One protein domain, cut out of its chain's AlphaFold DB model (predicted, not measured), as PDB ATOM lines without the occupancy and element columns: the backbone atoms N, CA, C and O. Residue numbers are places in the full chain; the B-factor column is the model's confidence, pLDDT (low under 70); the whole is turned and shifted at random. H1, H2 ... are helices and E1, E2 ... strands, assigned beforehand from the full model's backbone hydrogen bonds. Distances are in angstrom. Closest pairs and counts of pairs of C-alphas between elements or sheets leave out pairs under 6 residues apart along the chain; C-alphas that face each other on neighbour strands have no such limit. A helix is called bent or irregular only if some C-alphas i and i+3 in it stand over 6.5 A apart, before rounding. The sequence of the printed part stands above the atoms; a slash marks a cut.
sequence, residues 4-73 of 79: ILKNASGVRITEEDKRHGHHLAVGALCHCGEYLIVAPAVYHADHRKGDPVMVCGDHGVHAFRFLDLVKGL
ATOM      1  N   ILE A   4     121.664 240.571 165.766       88.12
ATOM      2  CA  ILE A   4     121.825 239.134 165.506       88.12
ATOM      3  C   ILE A   4     120.445 238.495 165.324       88.12
ATOM      4  O   ILE A   4     120.202 237.808 164.338       88.12
ATOM      5  N   LEU A   5     119.531 238.746 166.269       89.62
ATOM      6  CA  LEU A   5     118.157 238.241 166.254       89.62
ATOM      7  C   LEU A   5     117.177 239.329 166.688       89.62
ATOM      8  O   LEU A   5     117.491 240.171 167.531       89.62
ATOM      9  N   LYS A   6     115.964 239.284 166.137       92.56
ATOM     10  CA  LYS A   6     114.833 240.124 166.539       92.56
ATOM     11  C   LYS A   6     113.557 239.291 166.490       92.56
ATOM     12  O   LYS A   6     113.272 238.702 165.451       92.56
ATOM     13  N   ASN A   7     112.802 239.253 167.584       92.56
ATOM     14  CA  ASN A   7     111.514 238.558 167.624       92.56
ATOM     15  C   ASN A   7     110.348 239.479 167.198       92.56
ATOM     16  O   ASN A   7     110.532 240.685 166.989       92.56
ATOM     17  N   ALA A   8     109.141 238.914 167.083       94.12
ATOM     18  CA  ALA A   8     107.939 239.638 166.651       94.12
ATOM     19  C   ALA A   8     107.535 240.777 167.609       94.12
ATOM     20  O   ALA A   8     107.094 241.834 167.161       94.12
ATOM     21  N   SER A   9     107.769 240.608 168.913       94.50
ATOM     22  CA  SER A   9     107.537 241.631 169.944       94.50
ATOM     23  C   SER A   9     108.545 242.789 169.884       94.50
ATOM     24  O   SER A   9     108.363 243.826 170.523       94.50
ATOM     25  N   GLY A  10     109.623 242.644 169.107       93.69
ATOM     26  CA  GLY A  10     110.680 243.636 168.943       93.69
ATOM     27  C   GLY A  10     111.769 243.588 170.016       93.69
ATOM     28  O   GLY A  10     112.506 244.569 170.144       93.69
ATOM     29  N   VAL A  11     111.878 242.483 170.755       95.00
ATOM     30  CA  VAL A  11     113.044 242.147 171.584       95.00
ATOM     31  C   VAL A  11     114.194 241.761 170.655       95.00
ATOM     32  O   VAL A  11     113.975 241.147 169.606       95.00
ATOM     33  N   ARG A  12     115.419 242.167 170.994       94.06
ATOM     34  CA  ARG A  12     116.593 242.000 170.126       94.06
ATOM     35  C   ARG A  12     117.760 241.378 170.868       94.06
ATOM     36  O   ARG A  12     117.968 241.664 172.035       94.06
ATOM     37  N   ILE A  13     118.566 240.614 170.149       91.69
ATOM     38  CA  ILE A  13     119.925 240.263 170.553       91.69
ATOM     39  C   ILE A  13     120.868 240.970 169.583       91.69
ATOM     40  O   ILE A  13     120.687 240.870 168.367       91.69
ATOM     41  N   THR A  14     121.859 241.693 170.098       91.12
ATOM     42  CA  THR A  14     122.831 242.441 169.286       91.12
ATOM     43  C   THR A  14     124.257 241.978 169.579       91.12
ATOM     44  O   THR A  14     124.506 241.282 170.566       91.12
ATOM     45  N   GLU A  15     125.205 242.340 168.713       89.12
ATOM     46  CA  GLU A  15     126.626 242.044 168.945       89.12
ATOM     47  C   GLU A  15     127.244 242.851 170.094       89.12
ATOM     48  O   GLU A  15     128.187 242.383 170.735       89.12
ATOM     49  N   GLU A  16     126.699 244.037 170.357       90.81
ATOM     50  CA  GLU A  16     127.241 245.045 171.273       90.81
ATOM     51  C   GLU A  16     126.681 244.891 172.695       90.81
ATOM     52  O   GLU A  16     127.382 245.154 173.671       90.81
ATOM     53  N   ASP A  17     125.440 244.414 172.825       92.19
ATOM     54  CA  ASP A  17     124.751 244.287 174.108       92.19
ATOM     55  C   ASP A  17     125.139 242.977 174.805       92.19
ATOM     56  O   ASP A  17     124.512 241.924 174.622       92.19
ATOM     57  N   LYS A  18     126.202 243.055 175.615       89.94
ATOM     58  CA  LYS A  18     126.713 241.940 176.417       89.94
ATOM     59  C   LYS A  18     126.922 242.327 177.876       89.94
ATOM     60  O   LYS A  18     127.408 243.413 178.177       89.94
ATOM     61  N   ARG A  19     126.659 241.390 178.789       86.88
ATOM     62  CA  ARG A  19     127.008 241.498 180.214       86.88
ATOM     63  C   ARG A  19     127.743 240.236 180.649       86.88
ATOM     64  O   ARG A  19     127.300 239.135 180.343       86.88
ATOM     65  N   HIS A  20     128.898 240.398 181.297       84.75
ATOM     66  CA  HIS A  20     129.782 239.286 181.685       84.75
ATOM     67  C   HIS A  20     130.117 238.320 180.527       84.75
ATOM     68  O   HIS A  20     130.273 237.124 180.730       84.75
ATOM     69  N   GLY A  21     130.206 238.833 179.292       85.31
ATOM     70  CA  GLY A  21     130.474 238.025 178.096       85.31
ATOM     71  C   GLY A  21     129.245 237.358 177.461       85.31
ATOM     72  O   GLY A  21     129.371 236.793 176.376       85.31
ATOM     73  N   HIS A  22     128.057 237.478 178.059       87.06
ATOM     74  CA  HIS A  22     126.811 236.906 177.541       87.06
ATOM     75  C   HIS A  22     125.961 237.947 176.820       87.06
ATOM     76  O   HIS A  22     125.821 239.072 177.294       87.06
ATOM     77  N   HIS A  23     125.368 237.563 175.691       90.44
ATOM     78  CA  HIS A  23     124.432 238.409 174.950       90.44
ATOM     79  C   HIS A  23     123.135 238.640 175.729       90.44
ATOM     80  O   HIS A  23     122.646 237.727 176.393       90.44
ATOM     81  N   LEU A  24     122.561 239.835 175.599       92.69
ATOM     82  CA  LEU A  24     121.322 240.235 176.270       92.69
ATOM     83  C   LEU A  24     120.104 240.169 175.340       92.69
ATOM     84  O   LEU A  24     120.214 240.454 174.145       92.69
ATOM     85  N   ALA A  25     118.924 239.882 175.901       94.06
ATOM     86  CA  ALA A  25     117.643 240.178 175.253       94.06
ATOM     87  C   ALA A  25     117.250 241.643 175.494       94.06
ATOM     88  O   ALA A  25     116.550 241.999 176.439       94.06
ATOM     89  N   VAL A  26     117.696 242.517 174.601       95.06
ATOM     90  CA  VAL A  26     117.419 243.951 174.631       95.06
ATOM     91  C   VAL A  26     115.926 244.207 174.479       95.06
ATOM     92  O   VAL A  26     115.311 243.845 173.470       95.06
ATOM     93  N   GLY A  27     115.366 244.906 175.462       94.25
ATOM     94  CA  GLY A  27     113.946 245.233 175.528       94.25
ATOM     95  C   GLY A  27     113.115 244.237 176.332       94.25
ATOM     96  O   GLY A  27     111.915 244.459 176.438       94.25
ATOM     97  N   ALA A  28     113.724 243.198 176.909       95.94
ATOM     98  CA  ALA A  28     113.071 242.243 177.795       95.94
ATOM     99  C   ALA A  28     113.861 242.075 179.100       95.94
ATOM    100  O   ALA A  28     115.086 241.958 179.094       95.94
ATOM    101  N   LEU A  29     113.146 242.036 180.219       95.12
ATOM    102  CA  LEU A  29     113.678 241.757 181.550       95.12
ATOM    103  C   LEU A  29     112.937 240.565 182.143       95.12
ATOM    104  O   LEU A  29     111.776 240.326 181.816       95.12
ATOM    105  N   CYS A  30     113.594 239.828 183.029       92.88
ATOM    106  CA  CYS A  30     112.952 238.819 183.857       92.88
ATOM    107  C   CYS A  30     111.845 239.467 184.707       92.88
ATOM    108  O   CYS A  30     111.898 240.665 184.981       92.88
ATOM    109  N   HIS A  31     110.864 238.684 185.161       90.75
ATOM    110  CA  HIS A  31     109.792 239.175 186.041       90.75
ATOM    111  C   HIS A  31     110.325 239.863 187.311       90.75
ATOM    112  O   HIS A  31     109.750 240.851 187.759       90.75
ATOM    113  N   CYS A  32     111.486 239.432 187.816       89.94
ATOM    114  CA  CYS A  32     112.168 240.042 188.961       89.94
ATOM    115  C   CYS A  32     112.926 241.346 188.636       89.94
ATOM    116  O   CYS A  32     113.600 241.893 189.503       89.94
ATOM    117  N   GLY A  33     112.852 241.838 187.397       91.12
ATOM    118  CA  GLY A  33     113.525 243.057 186.935       91.12
ATOM    119  C   GLY A  33     114.947 242.850 186.408       91.12
ATOM    120  O   GLY A  33     115.508 243.768 185.814       91.12
ATOM    121  N   GLU A  34     115.521 241.657 186.566       92.69
ATOM    122  CA  GLU A  34     116.883 241.369 186.114       92.69
ATOM    123  C   GLU A  34     117.009 241.132 184.609       92.69
ATOM    124  O   GLU A  34     116.055 240.785 183.907       92.69
ATOM    125  N   TYR A  35     118.232 241.283 184.104       93.25
ATOM    126  CA  TYR A  35     118.511 241.078 182.687       93.25
ATOM    127  C   TYR A  35     118.381 239.609 182.286       93.25
ATOM    128  O   TYR A  35     118.775 238.693 183.012       93.25
ATOM    129  N   LEU A  36     117.893 239.405 181.066       93.44
ATOM    130  CA  LEU A  36     117.874 238.106 180.414       93.44
ATOM    131  C   LEU A  36     119.112 237.947 179.533       93.44
ATOM    132  O   LEU A  36     119.293 238.682 178.559       93.44
ATOM    133  N   ILE A  37     119.956 236.976 179.879       91.88
ATOM    134  CA  ILE A  37     121.177 236.625 179.148       91.88
ATOM    135  C   ILE A  37     120.957 235.349 178.337       91.88
ATOM    136  O   ILE A  37     120.186 234.477 178.731       91.88
ATOM    137  N   VAL A  38     121.617 235.214 177.189       88.62
ATOM    138  CA  VAL A  38     121.574 233.959 176.429       88.62
ATOM    139  C   VAL A  38     122.220 232.858 177.274       88.62
ATOM    140  O   VAL A  38     123.335 233.035 177.768       88.62
ATOM    141  N   ALA A  39     121.521 231.731 177.439       83.62
ATOM    142  CA  ALA A  39     121.956 230.617 178.275       83.62
ATOM    143  C   ALA A  39     123.367 230.129 177.872       83.62
ATOM    144  O   ALA A  39     123.541 229.657 176.745       83.62
ATOM    145  N   PRO A  40     124.371 230.179 178.773       67.88
ATOM    146  CA  PRO A  40     125.758 229.840 178.443       67.88
ATOM    147  C   PRO A  40     125.931 228.388 177.981       67.88
ATOM    148  O   PRO A  40     126.630 228.124 177.008       67.88
ATOM    149  N   ALA A  41     125.235 227.453 178.639       61.22
ATOM    150  CA  ALA A  41     125.262 226.024 178.312       61.22
ATOM    151  C   ALA A  41     124.640 225.702 176.940       61.22
ATOM    152  O   ALA A  41     124.873 224.637 176.379       61.22
ATOM    153  N   VAL A  42     123.862 226.639 176.390       54.50
ATOM    154  CA  VAL A  42     123.199 226.545 175.086       54.50
ATOM    155  C   VAL A  42     123.792 227.597 174.140       54.50
ATOM    156  O   VAL A  42     123.159 227.978 173.165       54.50
ATOM    157  N   TYR A  43     125.005 228.102 174.371       52.75
ATOM    158  CA  TYR A  43     125.658 229.022 173.438       52.75
ATOM    159  C   TYR A  43     126.613 228.263 172.508       52.75
ATOM    160  O   TYR A  43     127.831 228.367 172.615       52.75
ATOM    161  N   HIS A  44     126.053 227.488 171.575       53.53
ATOM    162  CA  HIS A  44     126.796 227.048 170.393       53.53
ATOM    163  C   HIS A  44     126.729 228.147 169.330       53.53
ATOM    164  O   HIS A  44     125.682 228.772 169.148       53.53
ATOM    165  N   ALA A  45     127.817 228.369 168.586       51.28
ATOM    166  CA  ALA A  45     127.837 229.327 167.473       51.28
ATOM    167  C   ALA A  45     126.717 229.062 166.438       51.28
ATOM    168  O   ALA A  45     126.224 230.004 165.814       51.28
ATOM    169  N   ASP A  46     126.250 227.811 166.346       49.28
ATOM    170  CA  ASP A  46     125.139 227.367 165.495       49.28
ATOM    171  C   ASP A  46     123.735 227.599 166.087       49.28
ATOM    172  O   ASP A  46     122.748 227.605 165.349       49.28
ATOM    173  N   HIS A  47     123.600 227.881 167.390       54.22
ATOM    174  CA  HIS A  47     122.305 228.201 168.017       54.22
ATOM    175  C   HIS A  47     121.768 229.591 167.639       54.22
ATOM    176  O   HIS A  47     120.635 229.936 167.975       54.22
ATOM    177  N   ARG A  48     122.527 230.362 166.848       55.50
ATOM    178  CA  ARG A  48     122.093 231.627 166.231       55.50
ATOM    179  C   ARG A  48     120.917 231.481 165.250       55.50
ATOM    180  O   ARG A  48     120.467 232.493 164.728       55.50
ATOM    181  N   LYS A  49     120.426 230.267 164.965       60.03
ATOM    182  CA  LYS A  49     119.451 230.006 163.887       60.03
ATOM    183  C   LYS A  49     118.039 229.579 164.305       60.03
ATOM    184  O   LYS A  49     117.223 229.358 163.419       60.03
ATOM    185  N   GLY A  50     117.726 229.465 165.592       71.06
ATOM    186  CA  GLY A  50     116.417 228.952 166.018       71.06
ATOM    187  C   GLY A  50     115.675 229.902 166.942       71.06
ATOM    188  O   GLY A  50     114.948 230.789 166.511       71.06
ATOM    189  N   ASP A  51     115.857 229.660 168.232       84.88
ATOM    190  CA  ASP A  51     115.111 230.280 169.317       84.88
ATOM    191  C   ASP A  51     115.915 230.067 170.610       84.88
ATOM    192  O   ASP A  51     115.761 229.033 171.274       84.88
ATOM    193  N   PRO A  52     116.896 230.942 170.901       86.81
ATOM    194  CA  PRO A  52     117.778 230.748 172.040       86.81
ATOM    195  C   PRO A  52     117.001 230.813 173.355       86.81
ATOM    196  O   PRO A  52     116.045 231.572 173.506       86.81
ATOM    197  N   VAL A  53     117.454 230.026 174.329       88.06
ATOM    198  CA  VAL A  53     116.942 230.113 175.696       88.06
ATOM    199  C   VAL A  53     117.624 231.283 176.393       88.06
ATOM    200  O   VAL A  53     118.852 231.388 176.409       88.06
ATOM    201  N   MET A  54     116.811 232.151 176.975       89.94
ATOM    202  CA  MET A  54     117.230 233.303 177.751       89.94
ATOM    203  C   MET A  54     117.047 232.985 179.229       89.94
ATOM    204  O   MET A  54     115.962 232.576 179.632       89.94
ATOM    205  N   VAL A  55     118.085 233.173 180.037       90.38
ATOM    206  CA  VAL A  55     118.057 232.907 181.478       90.38
ATOM    207  C   VAL A  55     118.228 234.194 182.273       90.38
ATOM    208  O   VAL A  55     118.915 235.121 181.842       90.38
ATOM    209  N   CYS A  56     117.592 234.258 183.438       91.75
ATOM    210  CA  CYS A  56     117.762 235.366 184.374       91.75
ATOM    211  C   CYS A  56     119.212 235.430 184.878       91.75
ATOM    212  O   CYS A  56     119.704 234.449 185.437       91.75
ATOM    213  N   GLY A  57     119.868 236.584 184.726       83.06
ATOM    214  CA  GLY A  57     121.296 236.746 185.021       83.06
ATOM    215  C   GLY A  57     121.698 236.533 186.485       83.06
ATOM    216  O   GLY A  57     122.798 236.056 186.729       83.06
ATOM    217  N   ASP A  58     120.815 236.847 187.435       80.31
ATOM    218  CA  ASP A  58     121.126 236.783 188.876       80.31
ATOM    219  C   ASP A  58     120.665 235.482 189.557       80.31
ATOM    220  O   ASP A  58     121.188 235.083 190.590       80.31
ATOM    221  N   HIS A  59     119.701 234.774 188.957       64.62
ATOM    222  CA  HIS A  59     119.079 233.611 189.597       64.62
ATOM    223  C   HIS A  59     119.241 232.312 188.806       64.62
ATOM    224  O   HIS A  59     119.135 231.249 189.400       64.62
ATOM    225  N   GLY A  60     119.453 232.334 187.483       64.25
ATOM    226  CA  GLY A  60     119.548 231.123 186.648       64.25
ATOM    227  C   GLY A  60     118.314 230.195 186.653       64.25
ATOM    228  O   GLY A  60     118.245 229.285 185.833       64.25
ATOM    229  N   VAL A  61     117.339 230.429 187.541       72.25
ATOM    230  CA  VAL A  61     116.140 229.608 187.758       72.25
ATOM    231  C   VAL A  61     115.078 229.870 186.692       72.25
ATOM    232  O   VAL A  61     114.345 228.962 186.313       72.25
ATOM    233  N   HIS A  62     114.995 231.101 186.180       85.75
ATOM    234  CA  HIS A  62     114.005 231.465 185.167       85.75
ATOM    235  C   HIS A  62     114.611 231.382 183.775       85.75
ATOM    236  O   HIS A  62     115.614 232.045 183.492       85.75
ATOM    237  N   ALA A  63     113.963 230.600 182.918       87.50
ATOM    238  CA  ALA A  63     114.322 230.418 181.526       87.50
ATOM    239  C   ALA A  63     113.121 230.749 180.635       87.50
ATOM    240  O   ALA A  63     111.995 230.344 180.915       87.50
ATOM    241  N   PHE A  64     113.380 231.462 179.548       89.94
ATOM    242  CA  PHE A  64     112.382 231.885 178.576       89.94
ATOM    243  C   PHE A  64     112.879 231.569 177.171       89.94
ATOM    244  O   PHE A  64     114.076 231.647 176.891       89.94
ATOM    245  N   ARG A  65     111.965 231.240 176.265       90.75
ATOM    246  CA  ARG A  65     112.278 231.147 174.838       90.75
ATOM    247  C   ARG A  65     112.330 232.555 174.262       90.75
ATOM    248  O   ARG A  65     111.460 233.373 174.552       90.75
ATOM    249  N   PHE A  66     113.352 232.862 173.472       91.44
ATOM    250  CA  PHE A  66     113.524 234.193 172.896       91.44
ATOM    251  C   PHE A  66     112.329 234.620 172.035       91.44
ATOM    252  O   PHE A  66     111.926 235.784 172.083       91.44
ATOM    253  N   LEU A  67     111.746 233.700 171.265       91.56
ATOM    254  CA  LEU A  67     110.579 233.987 170.429       91.56
ATOM    255  C   LEU A  67     109.340 234.377 171.245       91.56
ATOM    256  O   LEU A  67     108.568 235.211 170.774       91.56
ATOM    257  N   ASP A  68     109.215 233.866 172.470       92.44
ATOM    258  CA  ASP A  68     108.087 234.142 173.367       92.44
ATOM    259  C   ASP A  68     108.261 235.442 174.163       92.44
ATOM    260  O   ASP A  68     107.320 235.907 174.811       92.44
ATOM    261  N   LEU A  69     109.449 236.059 174.121       94.06
ATOM    262  CA  LEU A  69     109.692 237.272 174.888       94.06
ATOM    263  C   LEU A  69     108.819 238.433 174.414       94.06
ATOM    264  O   LEU A  69     108.759 238.770 173.226       94.06
ATOM    265  N   VAL A  70     108.230 239.132 175.375       94.56
ATOM    266  CA  VAL A  70     107.546 240.408 175.153       94.56
ATOM    267  C   VAL A  70     108.442 241.571 175.559       94.56
ATOM    268  O   VAL A  70     109.396 241.405 176.320       94.56
ATOM    269  N   LYS A  71     108.149 242.773 175.057       94.00
ATOM    270  CA  LYS A  71     108.838 243.970 175.544       94.00
ATOM    271  C   LYS A  71     108.455 244.252 176.996       94.00
ATOM    272  O   LYS A  71     107.276 244.239 177.330       94.00
ATOM    273  N   GLY A  72     109.446 244.584 177.817       93.75
ATOM    274  CA  GLY A  72     109.278 244.847 179.244       93.75
ATOM    275  C   GLY A  72     109.540 243.613 180.105       93.75
ATOM    276  O   GLY A  72     110.423 242.809 179.802       93.75
ATOM    277  N   LEU A  73     108.806 243.498 181.210       94.06
ATOM    278  CA  LEU A  73     108.936 242.391 182.156       94.06
ATOM    279  C   LEU A  73     108.279 241.135 181.587       94.06
ATOM    280  O   LEU A  73     107.138 241.183 181.125       94.06
TER     281      LEU A  73
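What this domain is: This is residues 4 to 73 of the 79 residues of an uncharacterized protein of Comamonadaceae bacterium (UniProt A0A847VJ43). A strongly twisted, curled sheet of four short strands, E3 to E6, makes the main body, with the small hairpin of E1 and E2 beside the sharply bent E3 and the short helix H1 off to one side. After E6 the printed part runs back to E3, where residues 72 to 73 pair in parallel with residues 28 to 29. The 70 printed residues hold six named strands and one named helix, in the order E1 E2 E3 E4 H1 E5 E6; the class is mostly strand, though under half of the residues are in named elements. The sheet's order is E3 E4 E5 E6, antiparallel throughout. The whole is compact, with a radius of gyration of the C-alphas of 10.6 A, and spans 30 by 25 by 20 A.

Where its parts are: E3, residues 22 to 29, measures 14.6 A and begins at C-alpha 22 (126.811, 236.906, 177.541). E4 is residues 35 to 38, 10.0 A; E5 residues 53 to 56, 10.2 A; E6 residues 63 to 65, ending at C-alpha 65 (112.278, 231.147, 174.838). E1 is residues 4 to 6, from C-alpha 4 (121.825, 239.134, 165.506), E2 residues 12 to 14, and H1 residues 45 to 49.

How they stand to each other: E3 bends by 91 degrees at residue 26. It forms a hairpin with E4, with N 25 and O 36 2.9 A apart. E4 and E5 have N 55 and O 37 at 2.8 A; the hairpin of E5 and E6 has N 54 and O 64 at 2.8 A. The closest C-alphas of E2 and E3 are those of Arg 12 and Val 26, 5.0 A. In the hairpin of E1 and E2, N 4 and O 13 are 2.8 A apart. H1 is not on the sheet; 0 of 1 O i to N i+4 pairs and 0 of 2 O i to N i+3 pairs are within hydrogen-bond range.

The domain as a whole: The C-alphas farthest apart, of Cys 32 and Asp 46, are 29.7 A apart. The printed part has no cut and no long link. The pLDDT is under 70 at residues 40 to 49 and 59 to 60.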